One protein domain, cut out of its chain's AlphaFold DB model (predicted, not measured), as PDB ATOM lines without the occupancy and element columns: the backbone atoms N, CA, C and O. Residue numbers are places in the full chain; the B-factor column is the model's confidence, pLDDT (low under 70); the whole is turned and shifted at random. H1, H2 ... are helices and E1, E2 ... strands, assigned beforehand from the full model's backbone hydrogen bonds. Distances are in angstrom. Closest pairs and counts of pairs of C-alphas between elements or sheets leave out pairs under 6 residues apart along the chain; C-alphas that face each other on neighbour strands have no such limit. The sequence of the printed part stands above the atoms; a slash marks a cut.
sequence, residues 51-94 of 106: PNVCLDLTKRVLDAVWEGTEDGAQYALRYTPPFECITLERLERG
ATOM      1  N   PRO A  51     127.351  27.049 101.021       92.62
ATOM      2  CA  PRO A  51     128.480  27.126 100.093       92.62
ATOM      3  C   PRO A  51     128.406  26.082  98.973       92.62
ATOM      4  O   PRO A  51     128.772  26.391  97.841       92.62
ATOM      5  N   ASN A  52     127.927  24.869  99.262       93.50
ATOM      6  CA  ASN A  52     127.814  23.803  98.273       93.50
ATOM      7  C   ASN A  52     126.737  24.133  97.246       93.50
ATOM      8  O   ASN A  52     126.964  23.922  96.063       93.50
ATOM      9  N   VAL A  53     125.610  24.715  97.667       92.44
ATOM     10  CA  VAL A  53     124.557  25.160  96.737       92.44
ATOM     11  C   VAL A  53     125.089  26.242  95.795       92.44
ATOM     12  O   VAL A  53     124.862  26.180  94.588       92.44
ATOM     13  N   CYS A  54     125.848  27.215  96.314       92.56
ATOM     14  CA  CYS A  54     126.456  28.255  95.480       92.56
ATOM     15  C   CYS A  54     127.473  27.689  94.471       92.56
ATOM     16  O   CYS A  54     127.501  28.123  93.317       92.56
ATOM     17  N   LEU A  55     128.311  26.739  94.896       94.31
ATOM     18  CA  LEU A  55     129.318  26.121  94.029       94.31
ATOM     19  C   LEU A  55     128.702  25.158  93.011       94.31
ATOM     20  O   LEU A  55     129.136  25.165  91.863       94.31
ATOM     21  N   ASP A  56     127.677  24.392  93.387       95.12
ATOM     22  CA  ASP A  56     126.945  23.511  92.470       95.12
ATOM     23  C   ASP A  56     126.264  24.323  91.362       95.12
ATOM     24  O   ASP A  56     126.415  24.009  90.183       95.12
ATOM     25  N   LEU A  57     125.608  25.437  91.714       91.50
ATOM     26  CA  LEU A  57     125.051  26.361  90.725       91.50
ATOM     27  C   LEU A  57     126.137  26.909  89.792       91.50
ATOM     28  O   LEU A  57     125.967  26.894  88.575       91.50
ATOM     29  N   THR A  58     127.259  27.372  90.355       92.56
ATOM     30  CA  THR A  58     128.387  27.898  89.568       92.56
ATOM     31  C   THR A  58     128.900  26.844  88.591       92.56
ATOM     32  O   THR A  58     129.079  27.143  87.414       92.56
ATOM     33  N   LYS A  59     129.077  25.600  89.053       94.75
ATOM     34  CA  LYS A  59     129.503  24.483  88.212       94.75
ATOM     35  C   LYS A  59     128.517  24.235  87.071       94.75
ATOM     36  O   LYS A  59     128.945  24.223  85.927       94.75
ATOM     37  N   ARG A  60     127.219  24.102  87.357       93.88
ATOM     38  CA  ARG A  60     126.195  23.858  86.323       93.88
ATOM     39  C   ARG A  60     126.175  24.944  85.251       93.88
ATOM     40  O   ARG A  60     126.014  24.636  84.077       93.88
ATOM     41  N   VAL A  61     126.340  26.205  85.651       93.38
ATOM     42  CA  VAL A  61     126.413  27.327  84.707       93.38
ATOM     43  C   VAL A  61     127.660  27.227  83.833       93.38
ATOM     44  O   VAL A  61     127.562  27.403  82.622       93.38
ATOM     45  N   LEU A  62     128.820  26.933  84.424       94.75
ATOM     46  CA  LEU A  62     130.066  26.787  83.672       94.75
ATOM     47  C   LEU A  62     130.034  25.576  82.734       94.75
ATOM     48  O   LEU A  62     130.466  25.709  81.596       94.75
ATOM     49  N   ASP A  63     129.481  24.445  83.173       96.00
ATOM     50  CA  ASP A  63     129.299  23.248  82.343       96.00
ATOM     51  C   ASP A  63     128.378  23.559  81.148       96.00
ATOM     52  O   ASP A  63     128.721  23.254  80.011       96.00
ATOM     53  N   ALA A  64     127.258  24.258  81.372       93.50
ATOM     54  CA  ALA A  64     126.349  24.662  80.297       93.50
ATOM     55  C   ALA A  64     127.014  25.598  79.272       93.50
ATOM     56  O   ALA A  64     126.744  25.496  78.077       93.50
ATOM     57  N   VAL A  65     127.889  26.504  79.721       95.12
ATOM     58  CA  VAL A  65     128.682  27.356  78.820       95.12
ATOM     59  C   VAL A  65     129.722  26.525  78.071       95.12
ATOM     60  O   VAL A  65     129.875  26.690  76.865       95.12
ATOM     61  N   TRP A  66     130.414  25.620  78.758       95.50
ATOM     62  CA  TRP A  66     131.450  24.780  78.164       95.50
ATOM     63  C   TRP A  66     130.898  23.842  77.083       95.50
ATOM     64  O   TRP A  66     131.501  23.693  76.027       95.50
ATOM     65  N   GLU A  67     129.743  23.229  77.335       95.12
ATOM     66  CA  GLU A  67     129.116  22.263  76.428       95.12
ATOM     67  C   GLU A  67     128.240  22.930  75.354       95.12
ATOM     68  O   GLU A  67     128.053  22.373  74.275       95.12
ATOM     69  N   GLY A  68     127.679  24.108  75.646       93.19
ATOM     70  CA  GLY A  68     126.682  24.779  74.808       93.19
ATOM     71  C   GLY A  68     127.217  25.872  73.881       93.19
ATOM     72  O   GLY A  68     126.411  26.535  73.221       93.19
ATOM     73  N   THR A  69     128.533  26.109  73.842       94.44
ATOM     74  CA  THR A  69     129.136  27.172  73.020       94.44
ATOM     75  C   THR A  69     130.049  26.645  71.918       94.44
ATOM     76  O   THR A  69     130.686  25.604  72.041       94.44
ATOM     77  N   GLU A  70     130.082  27.381  70.808       92.75
ATOM     78  CA  GLU A  70     130.919  27.124  69.638       92.75
ATOM     79  C   GLU A  70     131.893  28.287  69.421       92.75
ATOM     80  O   GLU A  70     131.545  29.457  69.630       92.75
ATOM     81  N   ASP A  71     133.082  27.974  68.909       87.25
ATOM     82  CA  ASP A  71     134.068  28.979  68.523       87.25
ATOM     83  C   ASP A  71     133.512  29.942  67.462       87.25
ATOM     84  O   ASP A  71     132.828  29.562  66.508       87.25
ATOM     85  N   GLY A  72     133.814  31.232  67.628       84.06
ATOM     86  CA  GLY A  72     133.385  32.285  66.704       84.06
ATOM     87  C   GLY A  72     131.898  32.654  66.787       84.06
ATOM     88  O   GLY A  72     131.437  33.495  66.009       84.06
ATOM     89  N   ALA A  73     131.137  32.072  67.719       87.69
ATOM     90  CA  ALA A  73     129.769  32.474  68.017       87.69
ATOM     91  C   ALA A  73     129.697  33.299  69.311       87.69
ATOM     92  O   ALA A  73     130.439  33.089  70.267       87.69
ATOM     93  N   GLN A  74     128.786  34.272  69.334       88.31
ATOM     94  CA  GLN A  74     128.497  35.068  70.522       88.31
ATOM     95  C   GLN A  74     127.258  34.515  71.216       88.31
ATOM     96  O   GLN A  74     126.280  34.156  70.558       88.31
ATOM     97  N   TYR A  75     127.290  34.491  72.544       91.50
ATOM     98  CA  TYR A  75     126.201  33.988  73.371       91.50
ATOM     99  C   TYR A  75     125.855  34.991  74.466       91.50
ATOM    100  O   TYR A  75     126.729  35.680  74.996       91.50
ATOM    101  N   ALA A  76     124.577  35.055  74.827       90.31
ATOM    102  CA  ALA A  76     124.108  35.756  76.009       90.31
ATOM    103  C   ALA A  76     123.680  34.741  77.067       90.31
ATOM    104  O   ALA A  76     122.748  33.967  76.859       90.31
ATOM    105  N   LEU A  77     124.348  34.794  78.220       92.06
ATOM    106  CA  LEU A  77     123.893  34.135  79.433       92.06
ATOM    107  C   LEU A  77     122.924  35.075  80.152       92.06
ATOM    108  O   LEU A  77     123.305  36.184  80.544       92.06
ATOM    109  N   ARG A  78     121.667  34.659  80.310       90.12
ATOM    110  CA  ARG A  78     120.625  35.466  80.949       90.12
ATOM    111  C   ARG A  78     120.129  34.795  82.212       90.12
ATOM    112  O   ARG A  78     119.999  33.579  82.285       90.12
ATOM    113  N   TYR A  79     119.820  35.629  83.191       87.38
ATOM    114  CA  TYR A  79     119.127  35.242  84.405       87.38
ATOM    115  C   TYR A  79     117.823  36.038  84.469       87.38
ATOM    116  O   TYR A  79     117.859  37.261  84.633       87.38
ATOM    117  N   THR A  80     116.686  35.362  84.290       80.44
ATOM    118  CA  THR A  80     115.374  36.019  84.177       80.44
ATOM    119  C   THR A  80     114.603  35.900  85.498       80.44
ATOM    120  O   THR A  80     114.393  34.790  85.989       80.44
ATOM    121  N   PRO A  81     114.174  37.020  86.111       69.81
ATOM    122  CA  PRO A  81     113.273  36.986  87.264       69.81
ATOM    123  C   PRO A  81     111.915  36.345  86.908       69.81
ATOM    124  O   PRO A  81     111.444  36.562  85.794       69.81
ATOM    125  N   PRO A  82     111.243  35.637  87.836       60.12
ATOM    126  CA  PRO A  82     111.585  35.438  89.238       60.12
ATOM    127  C   PRO A  82     112.245  34.064  89.462       60.12
ATOM    128  O   PRO A  82     111.581  33.107  89.821       60.12
ATOM    129  N   PHE A  83     113.573  33.979  89.334       60.69
ATOM    130  CA  PHE A  83     114.377  32.841  89.821       60.69
ATOM    131  C   PHE A  83     114.167  31.481  89.125       60.69
ATOM    132  O   PHE A  83     114.597  30.471  89.675       60.69
ATOM    133  N   GLU A  84     113.560  31.414  87.939       65.50
ATOM    134  CA  GLU A  84     113.198  30.108  87.360       65.50
ATOM    135  C   GLU A  84     114.206  29.551  86.354       65.50
ATOM    136  O   GLU A  84     114.331  28.331  86.244       65.50
ATOM    137  N   CYS A  85     114.961  30.390  85.636       81.56
ATOM    138  CA  CYS A  85     115.870  29.865  84.622       81.56
ATOM    139  C   CYS A  85     117.109  30.725  84.363       81.56
ATOM    140  O   CYS A  85     117.091  31.960  84.387       81.56
ATOM    141  N   ILE A  86     118.197  30.011  84.084       89.38
ATOM    142  CA  ILE A  86     119.383  30.538  83.424       89.38
ATOM    143  C   ILE A  86     119.311  30.042  81.984       89.38
ATOM    144  O   ILE A  86     119.207  28.834  81.767       89.38
ATOM    145  N   THR A  87     119.339  30.954  81.015       90.56
ATOM    146  CA  THR A  87     119.324  30.607  79.588       90.56
ATOM    147  C   THR A  87     120.637  30.997  78.931       90.56
ATOM    148  O   THR A  87     121.256  32.002  79.288       90.56
ATOM    149  N   LEU A  88     121.063  30.179  77.972       92.94
ATOM    150  CA  LEU A  88     122.204  30.438  77.108       92.94
ATOM    151  C   LEU A  88     121.682  30.545  75.676       92.94
ATOM    152  O   LEU A  88     121.246  29.557  75.090       92.94
ATOM    153  N   GLU A  89     121.683  31.757  75.132       91.62
ATOM    154  CA  GLU A  89     121.124  32.055  73.812       91.62
ATOM    155  C   GLU A  89     122.235  32.481  72.859       91.62
ATOM    156  O   GLU A  89     123.005  33.395  73.166       91.62
ATOM    157  N   ARG A  90     122.307  31.852  71.683       90.75
ATOM    158  CA  ARG A  90     123.184  32.307  70.599       90.75
ATOM    159  C   ARG A  90     122.664  33.637  70.056       90.75
ATOM    160  O   ARG A  90     121.480  33.766  69.755       90.75
ATOM    161  N   LEU A  91     123.550  34.614  69.914       88.81
ATOM    162  CA  LEU A  91     123.229  35.918  69.342       88.81
ATOM    163  C   LEU A  91     123.381  35.888  67.815       88.81
ATOM    164  O   LEU A  91     124.267  35.218  67.278       88.81
ATOM    165  N   GLU A  92     122.526  36.629  67.109       81.69
ATOM    166  CA  GLU A  92     122.651  36.804  65.660       81.69
ATOM    167  C   GLU A  92     123.926  37.586  65.303       81.69
ATOM    168  O   GLU A  92     124.372  38.478  66.037       81.69
ATOM    169  N   ARG A  93     124.531  37.252  64.152       65.62
ATOM    170  CA  ARG A  93     125.713  37.964  63.640       65.62
ATOM    171  C   ARG A  93     125.339  39.425  63.388       65.62
ATOM    172  O   ARG A  93     124.447  39.694  62.594       65.62
ATOM    173  N   GLY A  94     126.046  40.351  64.035       60.88
ATOM    174  CA  GLY A  94     125.830  41.794  63.869       60.88
ATOM    175  C   GLY A  94     125.488  42.554  65.149       60.88
ATOM    176  O   GLY A  94     125.276  43.762  65.087       60.88
TER     177      GLY A  94
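What this domain is: This is residues 51 to 94 of the 106 residues of the protein "Decapping nuclease" of Hemiselmis andersenii (UniProt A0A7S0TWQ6). A long helix, H1, and a two-strand hairpin, E1 and E2, make an open V; residues 60 to 68 of H1 come near the hairpin, while residues 51 to 59 and the hairpin tip, residues 80 to 85, stick out. The printed part has 44 residues, with H1, E1, E2 in chain order, an antiparallel sheet and a mixed class. It is loose, with a radius of gyration of the C-alphas of 12.1 A, and flat, spanning 38 by 23 by 10 A.

Where its parts are: Find C-alpha 51 at (128.480, 27.126, 100.093); from there H1, residues 51 to 68, runs 25.5 A. E1 is residues 75 to 80; E2, residues 85 to 90, ends at C-alpha 90, (123.184, 32.307, 70.599).

How they stand to each other: In the hairpin, E1 and E2 run at 157 degrees; look at N 76 and O 89, 2.8 A apart, within hydrogen-bond range. The closest C-alphas of H1 and E2, Val 65 and Leu 88, are 7.4 A apart. H1 and E1 are near each other. In H1 every O i to N i+4 pair is within hydrogen-bond range.

The domain as a whole: The farthest C-alphas, Pro 51 and Gly 94, are 39.2 A apart. The printed part has no cut and no long link. Confidence is under 70 at residues 81 to 84 and 93 to 94.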